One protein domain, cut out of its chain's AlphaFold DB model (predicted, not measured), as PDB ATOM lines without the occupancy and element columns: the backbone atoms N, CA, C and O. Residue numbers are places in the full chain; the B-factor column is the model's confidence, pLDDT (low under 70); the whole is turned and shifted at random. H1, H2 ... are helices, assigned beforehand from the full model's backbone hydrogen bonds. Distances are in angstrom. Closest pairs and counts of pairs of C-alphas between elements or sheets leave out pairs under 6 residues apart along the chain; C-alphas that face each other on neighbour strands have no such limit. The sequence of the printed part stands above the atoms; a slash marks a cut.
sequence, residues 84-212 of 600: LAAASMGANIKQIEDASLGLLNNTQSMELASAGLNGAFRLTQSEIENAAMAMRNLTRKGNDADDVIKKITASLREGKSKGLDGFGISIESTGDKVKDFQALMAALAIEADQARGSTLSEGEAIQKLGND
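What this domain is: This is residues 84 to 212 of the 600 residues of an uncharacterized protein of Desulfurellales bacterium (UniProt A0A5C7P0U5). H4 runs through the middle of a helical body: the longest helix, H6, crosses it, H5 folds back beside it as a hairpin and lies near H6, and H3 is side by side with H5. H2 packs on H3 and H4, H1 packs on H3, and H7 touches no helix. The printed part has 129 residues with seven named helices, H1 to H7 in chain order, and no named strand: the class is all helix. It is compact, with a radius of gyration of the C-alphas of 13.5 A and spans of 42 by 33 by 22 A.

How they stand to each other: H6, residues 177 to 195, touches H4, residues 125 to 140, at a steep tilt of 61 degrees, the same way; their closest C-alphas, of Ala 134 and Ala 192, are 4.2 A apart. H4 and H5, residues 145 to 158, form a helical hairpin at a shallow tilt of 34 degrees, only just short of steep, with closest C-alphas Thr 139 and Ala 145 at 5.3 A. H3, residues 106 to 118, touches H5 at a shallow tilt of 21 degrees, the same way; the closest C-alphas, of Ala 115 and Arg 157, are 4.8 A apart. H2, residues 93 to 99, touches residues 128 to 133 alone of H4, closest at the C-alphas of Ile 96 and Glu 129, 5.0 A. H1, residues 84 to 87, touches H3, closest at the C-alphas of Ala 87 and Ser 114, 5.3 A. H7, residues 202 to 212, is only just apart from H4, the closest C-alphas at 8.1 A. In H2 to H7 every O i to N i+4 pair is within hydrogen-bond range; H1 is too short for one.

Where its parts are: H6 is 27.1 A long, H4 22.8 A and H5 19.8 A. C-alpha 84 begins H1 at (-29.442, 187.260, 87.993), and C-alpha 212 ends H7 at (-17.378, 190.950, 101.291).

The domain as a whole: The C-alphas farthest apart, of Gly 175 and Leu 209, are 42.2 A apart. The printed part has no cut; the link from H5 to H6 is long, 18 residues. Eight residues between 202 and 212 have pLDDT under 70.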
ATOM      1  N   LEU A  84     -30.288 188.379  87.591       85.88
ATOM      2  CA  LEU A  84     -29.442 187.260  87.993       85.88
ATOM      3  C   LEU A  84     -30.103 186.428  89.083       85.88
ATOM      4  O   LEU A  84     -30.185 185.220  88.912       85.88
ATOM      5  N   ALA A  85     -30.679 187.054  90.107       75.19
ATOM      6  CA  ALA A  85     -31.446 186.391  91.154       75.19
ATOM      7  C   ALA A  85     -32.627 185.607  90.574       75.19
ATOM      8  O   ALA A  85     -32.863 184.473  90.980       75.19
ATOM      9  N   ALA A  86     -33.338 186.174  89.588       77.38
ATOM     10  CA  ALA A  86     -34.399 185.475  88.866       77.38
ATOM     11  C   ALA A  86     -33.860 184.271  88.066       77.38
ATOM     12  O   ALA A  86     -34.453 183.192  88.091       77.38
ATOM     13  N   ALA A  87     -32.728 184.438  87.377       84.12
ATOM     14  CA  ALA A  87     -32.105 183.389  86.570       84.12
ATOM     15  C   ALA A  87     -31.437 182.291  87.417       84.12
ATOM     16  O   ALA A  87     -31.348 181.145  86.983       84.12
ATOM     17  N   SER A  88     -30.990 182.620  88.625       88.62
ATOM     18  CA  SER A  88     -30.375 181.694  89.570       88.62
ATOM     19  C   SER A  88     -31.377 181.118  90.576       88.62
ATOM     20  O   SER A  88     -30.972 180.409  91.499       88.62
ATOM     21  N   MET A  89     -32.682 181.401  90.430       81.19
ATOM     22  CA  MET A  89     -33.712 180.833  91.302       81.19
ATOM     23  C   MET A  89     -33.688 179.307  91.222       81.19
ATOM     24  O   MET A  89     -33.959 178.710  90.181       81.19
ATOM     25  N   GLY A  90     -33.393 178.674  92.356       85.00
ATOM     26  CA  GLY A  90     -33.240 177.224  92.466       85.00
ATOM     27  C   GLY A  90     -31.822 176.781  92.820       85.00
ATOM     28  O   GLY A  90     -31.658 175.634  93.228       85.00
ATOM     29  N   ALA A  91     -30.833 177.673  92.733       93.94
ATOM     30  CA  ALA A  91     -29.506 177.462  93.303       93.94
ATOM     31  C   ALA A  91     -29.413 178.055  94.715       93.94
ATOM     32  O   ALA A  91     -30.017 179.085  95.023       93.94
ATOM     33  N   ASN A  92     -28.619 177.419  95.572       94.75
ATOM     34  CA  ASN A  92     -28.253 177.967  96.869       94.75
ATOM     35  C   ASN A  92     -26.977 178.803  96.718       94.75
ATOM     36  O   ASN A  92     -25.869 178.277  96.789       94.75
ATOM     37  N   ILE A  93     -27.150 180.108  96.492       94.12
ATOM     38  CA  ILE A  93     -26.047 181.047  96.225       94.12
ATOM     39  C   ILE A  93     -25.028 181.064  97.361       94.12
ATOM     40  O   ILE A  93     -23.830 181.041  97.106       94.12
ATOM     41  N   LYS A  94     -25.494 180.983  98.611       91.62
ATOM     42  CA  LYS A  94     -24.609 180.951  99.774       91.62
ATOM     43  C   LYS A  94     -23.704 179.718  99.785       91.62
ATOM     44  O   LYS A  94     -22.540 179.826 100.128       91.62
ATOM     45  N   GLN A  95     -24.213 178.552  99.379       94.81
ATOM     46  CA  GLN A  95     -23.368 177.357  99.289       94.81
ATOM     47  C   GLN A  95     -22.320 177.468  98.177       94.81
ATOM     48  O   GLN A  95     -21.237 176.914  98.320       94.81
ATOM     49  N   ILE A  96     -22.610 178.201  97.099       95.69
ATOM     50  CA  ILE A  96     -21.650 178.473  96.018       95.69
ATOM     51  C   ILE A  96     -20.549 179.420  96.515       95.69
ATOM     52  O   ILE A  96     -19.365 179.153  96.308       95.69
ATOM     53  N   GLU A  97     -20.933 180.481  97.227       92.50
ATOM     54  CA  GLU A  97     -20.010 181.412  97.886       92.50
ATOM     55  C   GLU A  97     -19.114 180.670  98.894       92.50
ATOM     56  O   GLU A  97     -17.884 180.743  98.801       92.50
ATOM     57  N   ASP A  98     -19.717 179.867  99.779       90.88
ATOM     58  CA  ASP A  98     -19.026 179.040 100.775       90.88
ATOM     59  C   ASP A  98     -18.088 178.019 100.102       90.88
ATOM     60  O   ASP A  98     -16.955 177.832 100.544       90.88
ATOM     61  N   ALA A  99     -18.505 177.386  98.999       93.94
ATOM     62  CA  ALA A  99     -17.673 176.458  98.229       93.94
ATOM     63  C   ALA A  99     -16.435 177.154  97.634       93.94
ATOM     64  O   ALA A  99     -15.341 176.584  97.605       93.94
ATOM     65  N   SER A 100     -16.574 178.415  97.229       92.75
ATOM     66  CA  SER A 100     -15.457 179.249  96.776       92.75
ATOM     67  C   SER A 100     -14.623 179.853  97.921       92.75
ATOM     68  O   SER A 100     -13.629 180.524  97.655       92.75
ATOM     69  N   LEU A 101     -15.008 179.633  99.189       88.75
ATOM     70  CA  LEU A 101     -14.528 180.357 100.379       88.75
ATOM     71  C   LEU A 101     -14.518 181.886 100.203       88.75
ATOM     72  O   LEU A 101     -13.611 182.571 100.675       88.75
ATOM     73  N   GLY A 102     -15.541 182.421  99.536       81.88
ATOM     74  CA  GLY A 102     -15.677 183.852  99.273       81.88
ATOM     75  C   GLY A 102     -14.718 184.400  98.215       81.88
ATOM     76  O   GLY A 102     -14.518 185.609  98.160       81.88
ATOM     77  N   LEU A 103     -14.130 183.545  97.365       90.69
ATOM     78  CA  LEU A 103     -13.501 183.993  96.115       90.69
ATOM     79  C   LEU A 103     -14.536 184.602  95.161       90.69
ATOM     80  O   LEU A 103     -14.217 185.535  94.431       90.69
ATOM     81  N   LEU A 104     -15.753 184.061  95.157       90.94
ATOM     82  CA  LEU A 104     -16.870 184.616  94.408       90.94
ATOM     83  C   LEU A 104     -17.674 185.526  95.324       90.94
ATOM     84  O   LEU A 104     -18.112 185.088  96.386       90.94
ATOM     85  N   ASN A 105     -17.922 186.757  94.888       87.69
ATOM     86  CA  ASN A 105     -18.928 187.606  95.519       87.69
ATOM     87  C   ASN A 105     -20.352 187.122  95.165       87.69
ATOM     88  O   ASN A 105     -20.540 186.215  94.339       87.69
ATOM     89  N   ASN A 106     -21.382 187.697  95.780       86.38
ATOM     90  CA  ASN A 106     -22.774 187.284  95.586       86.38
ATOM     91  C   ASN A 106     -23.205 187.371  94.110       86.38
ATOM     92  O   ASN A 106     -23.870 186.468  93.598       86.38
ATOM     93  N   THR A 107     -22.790 188.423  93.399       85.81
ATOM     94  CA  THR A 107     -23.119 188.599  91.973       85.81
ATOM     95  C   THR A 107     -22.460 187.522  91.118       85.81
ATOM     96  O   THR A 107     -23.147 186.864  90.339       85.81
ATOM     97  N   GLN A 108     -21.165 187.275  91.307       93.44
ATOM     98  CA  GLN A 108     -20.427 186.227  90.597       93.44
ATOM     99  C   GLN A 108     -20.983 184.831  90.909       93.44
ATOM    100  O   GLN A 108     -21.102 183.992  90.016       93.44
ATOM    101  N   SER A 109     -21.403 184.590  92.153       95.44
ATOM    102  CA  SER A 109     -22.059 183.344  92.556       95.44
ATOM    103  C   SER A 109     -23.411 183.163  91.856       95.44
ATOM    104  O   SER A 109     -23.727 182.062  91.401       95.44
ATOM    105  N   MET A 110     -24.198 184.235  91.698       94.06
ATOM    106  CA  MET A 110     -25.435 184.213  90.909       94.06
ATOM    107  C   MET A 110     -25.177 184.044  89.408       94.06
ATOM    108  O   MET A 110     -25.931 183.339  88.738       94.06
ATOM    109  N   GLU A 111     -24.119 184.645  88.862       94.50
ATOM    110  CA  GLU A 111     -23.715 184.460  87.464       94.50
ATOM    111  C   GLU A 111     -23.311 183.016  87.179       94.50
ATOM    112  O   GLU A 111     -23.802 182.426  86.211       94.50
ATOM    113  N   LEU A 112     -22.486 182.430  88.046       96.69
ATOM    114  CA  LEU A 112     -22.089 181.029  87.975       96.69
ATOM    115  C   LEU A 112     -23.304 180.104  88.117       96.69
ATOM    116  O   LEU A 112     -23.490 179.197  87.305       96.69
ATOM    117  N   ALA A 113     -24.176 180.368  89.093       96.69
ATOM    118  CA  ALA A 113     -25.420 179.625  89.271       96.69
ATOM    119  C   ALA A 113     -26.322 179.707  88.036       96.69
ATOM    120  O   ALA A 113     -26.838 178.692  87.571       96.69
ATOM    121  N   SER A 114     -26.492 180.903  87.477       94.88
ATOM    122  CA  SER A 114     -27.276 181.134  86.265       94.88
ATOM    123  C   SER A 114     -26.678 180.401  85.064       94.88
ATOM    124  O   SER A 114     -27.418 179.777  84.301       94.88
ATOM    125  N   ALA A 115     -25.350 180.410  84.914       95.50
ATOM    126  CA  ALA A 115     -24.653 179.660  83.872       95.50
ATOM    127  C   ALA A 115     -24.797 178.143  84.050       95.50
ATOM    128  O   ALA A 115     -24.973 177.443  83.059       95.50
ATOM    129  N   GLY A 116     -24.776 177.636  85.283       95.56
ATOM    130  CA  GLY A 116     -24.990 176.219  85.567       95.56
ATOM    131  C   GLY A 116     -26.438 175.771  85.365       95.56
ATOM    132  O   GLY A 116     -26.687 174.728  84.771       95.56
ATOM    133  N   LEU A 117     -27.417 176.554  85.818       94.88
ATOM    134  CA  LEU A 117     -28.836 176.191  85.723       94.88
ATOM    135  C   LEU A 117     -29.410 176.371  84.313       94.88
ATOM    136  O   LEU A 117     -30.256 175.575  83.900       94.88
ATOM    137  N   ASN A 118     -28.962 177.403  83.592       93.62
ATOM    138  CA  ASN A 118     -29.506 177.802  82.288       93.62
ATOM    139  C   ASN A 118     -28.503 177.652  81.132       93.62
ATOM    140  O   ASN A 118     -28.759 178.148  80.034       93.62
ATOM    141  N   GLY A 119     -27.347 177.031  81.370       92.12
ATOM    142  CA  GLY A 119     -26.336 176.783  80.345       92.12
ATOM    143  C   GLY A 119     -26.757 175.734  79.319       92.12
ATOM    144  O   GLY A 119     -27.856 175.180  79.362       92.12
ATOM    145  N   ALA A 120     -25.844 175.427  78.393       91.06
ATOM    146  CA  ALA A 120     -26.036 174.380  77.386       91.06
ATOM    147  C   ALA A 120     -26.373 173.013  78.006       91.06
ATOM    148  O   ALA A 120     -27.091 172.214  77.403       91.06
ATOM    149  N   PHE A 121     -25.879 172.771  79.220       93.75
ATOM    150  CA  PHE A 121     -26.224 171.633  80.051       93.75
ATOM    151  C   PHE A 121     -26.657 172.141  81.420       93.75
ATOM    152  O   PHE A 121     -25.990 172.981  82.018       93.75
ATOM    153  N   ARG A 122     -27.778 171.616  81.915       96.06
ATOM    154  CA  ARG A 122     -28.286 171.964  83.237       96.06
ATOM    155  C   ARG A 122     -27.498 171.214  84.303       96.06
ATOM    156  O   ARG A 122     -27.529 169.986  84.333       96.06
ATOM    157  N   LEU A 123     -26.858 171.965  85.185       96.31
ATOM    158  CA  LEU A 123     -26.118 171.459  86.329       96.31
ATOM    159  C   LEU A 123     -26.995 171.319  87.571       96.31
ATOM    160  O   LEU A 123     -27.975 172.041  87.778       96.31
ATOM    161  N   THR A 124     -26.599 170.387  88.423       97.12
ATOM    162  CA  THR A 124     -27.063 170.262  89.802       97.12
ATOM    163  C   THR A 124     -26.335 171.249  90.716       97.12
ATOM    164  O   THR A 124     -25.260 171.748  90.394       97.12
ATOM    165  N   GLN A 125     -26.890 171.497  91.906       96.81
ATOM    166  CA  GLN A 125     -26.267 172.362  92.914       96.81
ATOM    167  C   GLN A 125     -24.827 171.921  93.257       96.81
ATOM    168  O   GLN A 125     -23.923 172.747  93.278       96.81
ATOM    169  N   SER A 126     -24.604 170.616  93.444       96.81
ATOM    170  CA  SER A 126     -23.281 170.051  93.757       96.81
ATOM    171  C   SER A 126     -22.262 170.277  92.633       96.81
ATOM    172  O   SER A 126     -21.099 170.581  92.880       96.81
ATOM    173  N   GLU A 127     -22.693 170.186  91.375       97.19
ATOM    174  CA  GLU A 127     -21.829 170.457  90.221       97.19
ATOM    175  C   GLU A 127     -21.436 171.935  90.121       97.19
ATOM    176  O   GLU A 127     -20.300 172.239  89.761       97.19
ATOM    177  N   ILE A 128     -22.342 172.846  90.486       97.69
ATOM    178  CA  ILE A 128     -22.056 174.285  90.538       97.69
ATOM    179  C   ILE A 128     -21.078 174.595  91.684       97.69
ATOM    180  O   ILE A 128     -20.118 175.337  91.486       97.69
ATOM    181  N   GLU A 129     -21.262 173.986  92.858       97.00
ATOM    182  CA  GLU A 129     -20.321 174.096  93.985       97.00
ATOM    183  C   GLU A 129     -18.934 173.536  93.636       97.00
ATOM    184  O   GLU A 129     -17.918 174.149  93.962       97.00
ATOM    185  N   ASN A 130     -18.868 172.411  92.914       96.94
ATOM    186  CA  ASN A 130     -17.606 171.874  92.407       96.94
ATOM    187  C   ASN A 130     -16.941 172.839  91.420       96.94
ATOM    188  O   ASN A 130     -15.737 173.055  91.512       96.94
ATOM    189  N   ALA A 131     -17.696 173.477  90.525       97.12
ATOM    190  CA  ALA A 131     -17.135 174.501  89.647       97.12
ATOM    191  C   ALA A 131     -16.569 175.695  90.440       97.12
ATOM    192  O   ALA A 131     -15.473 176.162  90.131       97.12
ATOM    193  N   ALA A 132     -17.255 176.145  91.495       97.19
ATOM    194  CA  ALA A 132     -16.782 177.219  92.370       97.19
ATOM    195  C   ALA A 132     -15.501 176.836  93.142       97.19
ATOM    196  O   ALA A 132     -14.546 177.613  93.202       97.19
ATOM    197  N   MET A 133     -15.432 175.611  93.675       96.62
ATOM    198  CA  MET A 133     -14.212 175.072  94.295       96.62
ATOM    199  C   MET A 133     -13.062 174.940  93.287       96.62
ATOM    200  O   MET A 133     -11.916 175.235  93.623       96.62
ATOM    201  N   ALA A 134     -13.354 174.524  92.053       96.88
ATOM    202  CA  ALA A 134     -12.363 174.423  90.988       96.88
ATOM    203  C   ALA A 134     -11.790 175.797  90.623       96.88
ATOM    204  O   ALA A 134     -10.571 175.936  90.543       96.88
ATOM    205  N   MET A 135     -12.642 176.823  90.477       96.69
ATOM    206  CA  MET A 135     -12.200 178.208  90.263       96.69
ATOM    207  C   MET A 135     -11.205 178.628  91.347       96.69
ATOM    208  O   MET A 135     -10.103 179.076  91.039       96.69
ATOM    209  N   ARG A 136     -11.545 178.374  92.615       94.81
ATOM    210  CA  ARG A 136     -10.656 178.647  93.746       94.81
ATOM    211  C   ARG A 136      -9.320 177.925  93.638       94.81
ATOM    212  O   ARG A 136      -8.277 178.551  93.824       94.81
ATOM    213  N   ASN A 137      -9.322 176.630  93.333       95.50
ATOM    214  CA  ASN A 137      -8.076 175.877  93.211       95.50
ATOM    215  C   ASN A 137      -7.181 176.420  92.091       95.50
ATOM    216  O   ASN A 137      -5.972 176.563  92.270       95.50
ATOM    217  N   LEU A 138      -7.772 176.759  90.947       95.12
ATOM    218  CA  LEU A 138      -7.036 177.310  89.814       95.12
ATOM    219  C   LEU A 138      -6.453 178.687  90.141       95.12
ATOM    220  O   LEU A 138      -5.290 178.931  89.820       95.12
ATOM    221  N   THR A 139      -7.187 179.551  90.842       93.44
ATOM    222  CA  THR A 139      -6.646 180.827  91.335       93.44
ATOM    223  C   THR A 139      -5.499 180.605  92.323       93.44
ATOM    224  O   THR A 139      -4.445 181.223  92.194       93.44
ATOM    225  N   ARG A 140      -5.620 179.642  93.249       92.00
ATOM    226  CA  ARG A 140      -4.521 179.262  94.165       92.00
ATOM    227  C   ARG A 140      -3.276 178.755  93.439       92.00
ATOM    228  O   ARG A 140      -2.170 178.928  93.944       92.00
ATOM    229  N   LYS A 141      -3.435 178.139  92.266       93.19
ATOM    230  CA  LYS A 141      -2.324 177.727  91.392       93.19
ATOM    231  C   LYS A 141      -1.636 178.906  90.687       93.19
ATOM    232  O   LYS A 141      -0.690 178.681  89.939       93.19
ATOM    233  N   GLY A 142      -2.067 180.142  90.945       91.94
ATOM    234  CA  GLY A 142      -1.469 181.365  90.413       91.94
ATOM    235  C   GLY A 142      -2.139 181.891  89.145       91.94
ATOM    236  O   GLY A 142      -1.577 182.769  88.498       91.94
ATOM    237  N   ASN A 143      -3.310 181.363  88.774       94.81
ATOM    238  CA  ASN A 143      -4.084 181.911  87.664       94.81
ATOM    239  C   ASN A 143      -4.852 183.163  88.107       94.81
ATOM    240  O   ASN A 143      -5.291 183.256  89.254       94.81
ATOM    241  N   ASP A 144      -5.041 184.099  87.179       92.62
ATOM    242  CA  ASP A 144      -5.836 185.303  87.415       92.62
ATOM    243  C   ASP A 144      -7.289 184.944  87.769       92.62
ATOM    244  O   ASP A 144      -7.927 184.141  87.083       92.62
ATOM    245  N   ALA A 145      -7.801 185.507  88.865       88.56
ATOM    246  CA  ALA A 145      -9.114 185.151  89.392       88.56
ATOM    247  C   ALA A 145     -10.238 185.512  88.415       88.56
ATOM    248  O   ALA A 145     -11.096 184.673  88.137       88.56
ATOM    249  N   ASP A 146     -10.200 186.716  87.849       89.25
ATOM    250  CA  ASP A 146     -11.238 187.198  86.941       89.25
ATOM    251  C   ASP A 146     -11.258 186.389  85.643       89.25
ATOM    252  O   ASP A 146     -12.331 186.006  85.162       89.25
ATOM    253  N   ASP A 147     -10.088 186.058  85.094       94.50
ATOM    254  CA  ASP A 147      -9.988 185.213  83.904       94.50
ATOM    255  C   ASP A 147     -10.499 183.789  84.173       94.50
ATOM    256  O   ASP A 147     -11.248 183.241  83.356       94.50
ATOM    257  N   VAL A 148     -10.168 183.198  85.329       95.38
ATOM    258  CA  VAL A 148     -10.667 181.873  85.745       95.38
ATOM    259  C   VAL A 148     -12.188 181.877  85.874       95.38
ATOM    260  O   VAL A 148     -12.857 181.031  85.268       95.38
ATOM    261  N   ILE A 149     -12.743 182.838  86.615       94.44
ATOM    262  CA  ILE A 149     -14.189 182.967  86.840       94.44
ATOM    263  C   ILE A 149     -14.906 183.138  85.504       94.44
ATOM    264  O   ILE A 149     -15.854 182.403  85.202       94.44
ATOM    265  N   LYS A 150     -14.430 184.064  84.667       95.31
ATOM    266  CA  LYS A 150     -15.029 184.375  83.367       95.31
ATOM    267  C   LYS A 150     -15.017 183.171  82.436       95.31
ATOM    268  O   LYS A 150     -16.048 182.853  81.839       95.31
ATOM    269  N   LYS A 151     -13.877 182.493  82.297       95.88
ATOM    270  CA  LYS A 151     -13.735 181.370  81.364       95.88
ATOM    271  C   LYS A 151     -14.471 180.128  81.837       95.88
ATOM    272  O   LYS A 151     -15.152 179.527  81.016       95.88
ATOM    273  N   ILE A 152     -14.426 179.769  83.124       95.50
ATOM    274  CA  ILE A 152     -15.222 178.636  83.622       95.50
ATOM    275  C   ILE A 152     -16.717 178.934  83.466       95.50
ATOM    276  O   ILE A 152     -17.445 178.106  82.924       95.50
ATOM    277  N   THR A 153     -17.181 180.129  83.842       95.56
ATOM    278  CA  THR A 153     -18.595 180.516  83.678       95.56
ATOM    279  C   THR A 153     -19.028 180.462  82.209       95.56
ATOM    280  O   THR A 153     -20.100 179.939  81.892       95.56
ATOM    281  N   ALA A 154     -18.183 180.937  81.286       94.62
ATOM    282  CA  ALA A 154     -18.429 180.838  79.848       94.62
ATOM    283  C   ALA A 154     -18.451 179.379  79.361       94.62
ATOM    284  O   ALA A 154     -19.361 178.998  78.624       94.62
ATOM    285  N   SER A 155     -17.510 178.546  79.809       93.81
ATOM    286  CA  SER A 155     -17.445 177.121  79.472       93.81
ATOM    287  C   SER A 155     -18.687 176.356  79.917       93.81
ATOM    288  O   SER A 155     -19.199 175.537  79.150       93.81
ATOM    289  N   LEU A 156     -19.218 176.653  81.106       93.88
ATOM    290  CA  LEU A 156     -20.470 176.066  81.593       93.88
ATOM    291  C   LEU A 156     -21.675 176.551  80.784       93.88
ATOM    292  O   LEU A 156     -22.513 175.747  80.371       93.88
ATOM    293  N   ARG A 157     -21.733 177.853  80.479       94.00
ATOM    294  CA  ARG A 157     -22.813 178.430  79.669       94.00
ATOM    295  C   ARG A 157     -22.839 177.844  78.256       94.00
ATOM    296  O   ARG A 157     -23.912 177.519  77.753       94.00
ATOM    297  N   GLU A 158     -21.683 177.700  77.617       91.81
ATOM    298  CA  GLU A 158     -21.570 177.191  76.245       91.81
ATOM    299  C   GLU A 158     -21.534 175.663  76.143       91.81
ATOM    300  O   GLU A 158     -21.722 175.126  75.046       91.81
ATOM    301  N   GLY A 159     -21.271 174.965  77.250       87.19
ATOM    302  CA  GLY A 159     -21.038 173.523  77.264       87.19
ATOM    303  C   GLY A 159     -19.777 173.125  76.496       87.19
ATOM    304  O   GLY A 159     -19.781 172.117  75.791       87.19
ATOM    305  N   LYS A 160     -18.722 173.947  76.555       84.62
ATOM    306  CA  LYS A 160     -17.458 173.725  75.836       84.62
ATOM    307  C   LYS A 160     -16.268 173.930  76.759       84.62
ATOM    308  O   LYS A 160     -16.186 174.932  77.459       84.62
ATOM    309  N   SER A 161     -15.290 173.038  76.662       79.62
ATOM    310  CA  SER A 161     -13.999 173.143  77.355       79.62
ATOM    311  C   SER A 161     -13.026 174.145  76.721       79.62
ATOM    312  O   SER A 161     -12.016 174.492  77.333       79.62
ATOM    313  N   LYS A 162     -13.308 174.622  75.496       75.31
ATOM    314  CA  LYS A 162     -12.434 175.555  74.769       75.31
ATOM    315  C   LYS A 162     -12.166 176.807  75.603       75.31
ATOM    316  O   LYS A 162     -13.095 177.547  75.912       75.31
ATOM    317  N   GLY A 163     -10.891 177.058  75.896       79.88
ATOM    318  CA  GLY A 163     -10.430 178.226  76.649       79.88
ATOM    319  C   GLY A 163      -9.859 177.911  78.031       79.88
ATOM    320  O   GLY A 163      -9.189 178.776  78.590       79.88
ATOM    321  N   LEU A 164     -10.049 176.691  78.551       90.81
ATOM    322  CA  LEU A 164      -9.502 176.278  79.851       90.81
ATOM    323  C   LEU A 164      -8.100 175.650  79.770       90.81
ATOM    324  O   LEU A 164      -7.481 175.408  80.806       90.81
ATOM    325  N   ASP A 165      -7.558 175.471  78.560       91.25
ATOM    326  CA  ASP A 165      -6.194 174.964  78.336       91.25
ATOM    327  C   ASP A 165      -5.142 175.812  79.065       91.25
ATOM    328  O   ASP A 165      -4.181 175.286  79.622       91.25
ATOM    329  N   GLY A 166      -5.362 177.132  79.123       88.44
ATOM    330  CA  GLY A 166      -4.490 178.071  79.836       88.44
ATOM    331  C   GLY A 166      -4.411 177.822  81.345       88.44
ATOM    332  O   GLY A 166      -3.468 178.278  81.978       88.44
ATOM    333  N   PHE A 167      -5.356 177.065  81.903       93.12
ATOM    334  CA  PHE A 167      -5.394 176.681  83.314       93.12
ATOM    335  C   PHE A 167      -4.942 175.234  83.547       93.12
ATOM    336  O   PHE A 167      -5.066 174.720  84.656       93.12
ATOM    337  N   GLY A 168      -4.441 174.558  82.508       89.12
ATOM    338  CA  GLY A 168      -4.052 173.150  82.565       89.12
ATOM    339  C   GLY A 168      -5.219 172.167  82.441       89.12
ATOM    340  O   GLY A 168      -5.018 170.971  82.639       89.12
ATOM    341  N   ILE A 169      -6.424 172.638  82.093       90.19
ATOM    342  CA  ILE A 169      -7.580 171.783  81.795       90.19
ATOM    343  C   ILE A 169      -7.707 171.666  80.278       90.19
ATOM    344  O   ILE A 169      -8.432 172.423  79.632       90.19
ATOM    345  N   SER A 170      -6.989 170.698  79.714       86.88
ATOM    346  CA  SER A 170      -7.080 170.365  78.295       86.88
ATOM    347  C   SER A 170      -7.954 169.144  78.085       86.88
ATOM    348  O   SER A 170      -7.666 168.054  78.574       86.88
ATOM    349  N   ILE A 171      -9.044 169.339  77.348       86.62
ATOM    350  CA  ILE A 171     -10.008 168.290  77.026       86.62
ATOM    351  C   ILE A 171     -10.044 168.167  75.516       86.62
ATOM    352  O   ILE A 171     -10.491 169.081  74.819       86.62
ATOM    353  N   GLU A 172      -9.565 167.032  75.018       85.94
ATOM    354  CA  GLU A 172      -9.650 166.717  73.601       85.94
ATOM    355  C   GLU A 172     -11.120 166.631  73.186       85.94
ATOM    356  O   GLU A 172     -11.902 165.860  73.739       85.94
ATOM    357  N   SER A 173     -11.497 167.451  72.205       84.06
ATOM    358  CA  SER A 173     -12.844 167.443  71.642       84.06
ATOM    359  C   SER A 173     -13.088 166.111  70.943       84.06
ATOM    360  O   SER A 173     -12.507 165.837  69.892       84.06
ATOM    361  N   THR A 174     -14.018 165.323  71.464       85.25
ATOM    362  CA  THR A 174     -14.467 164.066  70.851       85.25
ATOM    363  C   THR A 174     -15.429 164.303  69.682       85.25
ATOM    364  O   THR A 174     -15.742 163.378  68.933       85.25
ATOM    365  N   GLY A 175     -15.919 165.541  69.530       85.50
ATOM    366  CA  GLY A 175     -16.966 165.914  68.575       85.50
ATOM    367  C   GLY A 175     -18.380 165.646  69.101       85.50
ATOM    368  O   GLY A 175     -19.352 166.140  68.527       85.50
ATOM    369  N   ASP A 176     -18.499 164.923  70.216       90.44
ATOM    370  CA  ASP A 176     -19.732 164.714  70.961       90.44
ATOM    371  C   ASP A 176     -19.772 165.675  72.156       90.44
ATOM    372  O   ASP A 176     -19.081 165.494  73.159       90.44
ATOM    373  N   LYS A 177     -20.630 166.695  72.058       89.44
ATOM    374  CA  LYS A 177     -20.758 167.743  73.080       89.44
ATOM    375  C   LYS A 177     -21.080 167.194  74.470       89.44
ATOM    376  O   LYS A 177     -20.679 167.804  75.454       89.44
ATOM    377  N   VAL A 178     -21.814 166.081  74.567       91.44
ATOM    378  CA  VAL A 178     -22.177 165.492  75.865       91.44
ATOM    379  C   VAL A 178     -20.939 164.895  76.526       91.44
ATOM    380  O   VAL A 178     -20.706 165.128  77.709       91.44
ATOM    381  N   LYS A 179     -20.122 164.166  75.760       91.69
ATOM    382  CA  LYS A 179     -18.870 163.579  76.258       91.69
ATOM    383  C   LYS A 179     -17.850 164.653  76.612       91.69
ATOM    384  O   LYS A 179     -17.234 164.569  77.670       91.69
ATOM    385  N   ASP A 180     -17.731 165.679  75.776       90.44
ATOM    386  CA  ASP A 180     -16.831 166.808  76.021       90.44
ATOM    387  C   ASP A 180     -17.233 167.564  77.300       90.44
ATOM    388  O   ASP A 180     -16.380 167.941  78.104       90.44
ATOM    389  N   PHE A 181     -18.539 167.728  77.541       92.31
ATOM    390  CA  PHE A 181     -19.048 168.333  78.769       92.31
ATOM    391  C   PHE A 181     -18.858 167.443  80.004       92.31
ATOM    392  O   PHE A 181     -18.476 167.931  81.064       92.31
ATOM    393  N   GLN A 182     -19.073 166.131  79.887       93.88
ATOM    394  CA  GLN A 182     -18.794 165.191  80.980       93.88
ATOM    395  C   GLN A 182     -17.310 165.200  81.360       93.88
ATOM    396  O   GLN A 182     -16.985 165.214  82.547       93.88
ATOM    397  N   ALA A 183     -16.415 165.253  80.371       92.88
ATOM    398  CA  ALA A 183     -14.982 165.401  80.600       92.88
ATOM    399  C   ALA A 183     -14.649 166.738  81.283       92.88
ATOM    400  O   ALA A 183     -13.826 166.764  82.197       92.88
ATOM    401  N   LEU A 184     -15.336 167.826  80.909       93.88
ATOM    402  CA  LEU A 184     -15.223 169.124  81.581       93.88
ATOM    403  C   LEU A 184     -15.615 169.047  83.053       93.88
ATOM    404  O   LEU A 184     -14.832 169.443  83.912       93.88
ATOM    405  N   MET A 185     -16.789 168.502  83.353       95.81
ATOM    406  CA  MET A 185     -17.255 168.389  84.734       95.81
ATOM    407  C   MET A 185     -16.369 167.460  85.566       95.81
ATOM    408  O   MET A 185     -16.114 167.755  86.731       95.81
ATOM    409  N   ALA A 186     -15.841 166.387  84.971       95.69
ATOM    410  CA  ALA A 186     -14.874 165.515  85.630       95.69
ATOM    411  C   ALA A 186     -13.559 166.249  85.947       95.69
ATOM    412  O   ALA A 186     -13.048 166.128  87.058       95.69
ATOM    413  N   ALA A 187     -13.036 167.048  85.014       95.06
ATOM    414  CA  ALA A 187     -11.831 167.842  85.246       95.06
ATOM    415  C   ALA A 187     -12.042 168.904  86.337       95.06
ATOM    416  O   ALA A 187     -11.215 169.028  87.240       95.06
ATOM    417  N   LEU A 188     -13.175 169.616  86.314       95.62
ATOM    418  CA  LEU A 188     -13.531 170.568  87.371       95.62
ATOM    419  C   LEU A 188     -13.700 169.869  88.727       95.62
ATOM    420  O   LEU A 188     -13.248 170.395  89.737       95.62
ATOM    421  N   ALA A 189     -14.285 168.671  88.775       96.44
ATOM    422  CA  ALA A 189     -14.401 167.904  90.016       96.44
ATOM    423  C   ALA A 189     -13.028 167.500  90.590       96.44
ATOM    424  O   ALA A 189     -12.826 167.599  91.797       96.44
ATOM    425  N   ILE A 190     -12.067 167.117  89.740       95.62
ATOM    426  CA  ILE A 190     -10.686 166.824  90.167       95.62
ATOM    427  C   ILE A 190     -10.026 168.072  90.770       95.62
ATOM    428  O   ILE A 190      -9.381 167.991  91.816       95.62
ATOM    429  N   GLU A 191     -10.197 169.231  90.133       95.38
ATOM    430  CA  GLU A 191      -9.693 170.509  90.646       95.38
ATOM    431  C   GLU A 191     -10.374 170.908  91.965       95.38
ATOM    432  O   GLU A 191      -9.711 171.360  92.900       95.38
ATOM    433  N   ALA A 192     -11.682 170.680  92.083       96.06
ATOM    434  CA  ALA A 192     -12.445 170.929  93.302       96.06
ATOM    435  C   ALA A 192     -11.973 170.059  94.476       96.06
ATOM    436  O   ALA A 192     -11.815 170.551  95.595       96.06
ATOM    437  N   ASP A 193     -11.707 168.775  94.226       95.25
ATOM    438  CA  ASP A 193     -11.230 167.832  95.238       95.25
ATOM    439  C   ASP A 193      -9.865 168.243  95.813       95.25
ATOM    440  O   ASP A 193      -9.623 168.046  97.003       95.25
ATOM    441  N   GLN A 194      -9.002 168.881  95.014       92.25
ATOM    442  CA  GLN A 194      -7.717 169.424  95.477       92.25
ATOM    443  C   GLN A 194      -7.878 170.636  96.409       92.25
ATOM    444  O   GLN A 194      -7.060 170.835  97.308       92.25
ATOM    445  N   ALA A 195      -8.937 171.432  96.236       88.00
ATOM    446  CA  ALA A 195      -9.252 172.544  97.133       88.00
ATOM    447  C   ALA A 195     -10.035 172.114  98.385       88.00
ATOM    448  O   ALA A 195     -10.083 172.863  99.370       88.00
ATOM    449  N   ARG A 196     -10.645 170.922  98.389       87.06
ATOM    450  CA  ARG A 196     -11.507 170.470  99.487       87.06
ATOM    451  C   ARG A 196     -10.717 170.344 100.794       87.06
ATOM    452  O   ARG A 196      -9.679 169.699 100.865       87.06
ATOM    453  N   GLY A 197     -11.224 170.977 101.853       80.00
ATOM    454  CA  GLY A 197     -10.585 170.981 103.175       80.00
ATOM    455  C   GLY A 197      -9.378 171.917 103.311       80.00
ATOM    456  O   GLY A 197      -8.840 172.044 104.409       80.00
ATOM    457  N   SER A 198      -8.973 172.613 102.244       82.94
ATOM    458  CA  SER A 198      -7.923 173.632 102.324       82.94
ATOM    459  C   SER A 198      -8.443 174.889 103.017       82.94
ATOM    460  O   SER A 198      -9.447 175.470 102.592       82.94
ATOM    461  N   THR A 199      -7.732 175.362 104.041       83.50
ATOM    462  CA  THR A 199      -8.012 176.655 104.682       83.50
ATOM    463  C   THR A 199      -7.704 177.820 103.738       83.50
ATOM    464  O   THR A 199      -6.956 177.671 102.762       83.50
ATOM    465  N   LEU A 200      -8.282 178.984 104.039       79.06
ATOM    466  CA  LEU A 200      -7.932 180.246 103.388       79.06
ATOM    467  C   LEU A 200      -6.428 180.502 103.546       79.06
ATOM    468  O   LEU A 200      -5.896 180.456 104.657       79.06
ATOM    469  N   SER A 201      -5.745 180.748 102.435       79.94
ATOM    470  CA  SER A 201      -4.445 181.413 102.441       79.94
ATOM    471  C   SER A 201      -4.621 182.897 102.767       79.94
ATOM    472  O   SER A 201      -5.721 183.440 102.683       79.94
ATOM    473  N   GLU A 202      -3.532 183.572 103.127       68.38
ATOM    474  CA  GLU A 202      -3.554 185.008 103.429       68.38
ATOM    475  C   GLU A 202      -4.051 185.844 102.234       68.38
ATOM    476  O   GLU A 202      -4.866 186.747 102.408       68.38
ATOM    477  N   GLY A 203      -3.638 185.488 101.010       65.81
ATOM    478  CA  GLY A 203      -4.115 186.133  99.783       65.81
ATOM    479  C   GLY A 203      -5.616 185.937  99.550       65.81
ATOM    480  O   GLY A 203      -6.321 186.904  99.275       65.81
ATOM    481  N   GLU A 204      -6.128 184.717  99.742       74.44
ATOM    482  CA  GLU A 204      -7.570 184.444  99.633       74.44
ATOM    483  C   GLU A 204      -8.375 185.149 100.732       74.44
ATOM    484  O   GLU A 204      -9.493 185.578 100.480       74.44
ATOM    485  N   ALA A 205      -7.830 185.305 101.943       64.69
ATOM    486  CA  ALA A 205      -8.499 186.036 103.019       64.69
ATOM    487  C   ALA A 205      -8.641 187.533 102.692       64.69
ATOM    488  O   ALA A 205      -9.685 188.123 102.964       64.69
ATOM    489  N   ILE A 206      -7.621 188.136 102.070       56.31
ATOM    490  CA  ILE A 206      -7.673 189.524 101.584       56.31
ATOM    491  C   ILE A 206      -8.672 189.652 100.432       56.31
ATOM    492  O   ILE A 206      -9.457 190.597 100.412       56.31
ATOM    493  N   GLN A 207      -8.672 188.706  99.492       66.69
ATOM    494  CA  GLN A 207      -9.612 188.716  98.373       66.69
ATOM    495  C   GLN A 207     -11.055 188.545  98.850       66.69
ATOM    496  O   GLN A 207     -11.923 189.318  98.459       66.69
ATOM    497  N   LYS A 208     -11.295 187.615  99.782       72.69
ATOM    498  CA  LYS A 208     -12.585 187.451 100.451       72.69
ATOM    499  C   LYS A 208     -13.031 188.744 101.131       72.69
ATOM    500  O   LYS A 208     -14.186 189.119 101.008       72.69
ATOM    501  N   LEU A 209     -12.132 189.441 101.827       53.19
ATOM    502  CA  LEU A 209     -12.450 190.727 102.449       53.19
ATOM    503  C   LEU A 209     -12.867 191.781 101.409       53.19
ATOM    504  O   LEU A 209     -13.811 192.533 101.644       53.19
ATOM    505  N   GLY A 210     -12.172 191.823 100.267       55.03
ATOM    506  CA  GLY A 210     -12.531 192.670  99.128       55.03
ATOM    507  C   GLY A 210     -13.916 192.334  98.575       55.03
ATOM    508  O   GLY A 210     -14.741 193.227  98.421       55.03
ATOM    509  N   ASN A 211     -14.209 191.049  98.391       71.44
ATOM    510  CA  ASN A 211     -15.509 190.574  97.922       71.44
ATOM    511  C   ASN A 211     -16.643 190.839  98.925       71.44
ATOM    512  O   ASN A 211     -17.711 191.299  98.530       71.44
ATOM    513  N   ASP A 212     -16.414 190.628 100.227       56.88
ATOM    514  CA  ASP A 212     -17.378 190.950 101.291       56.88
ATOM    515  C   ASP A 212     -17.701 192.464 101.291       56.88
ATOM    516  O   ASP A 212     -18.831 192.890 101.572       56.88
TER     517      ASP A 212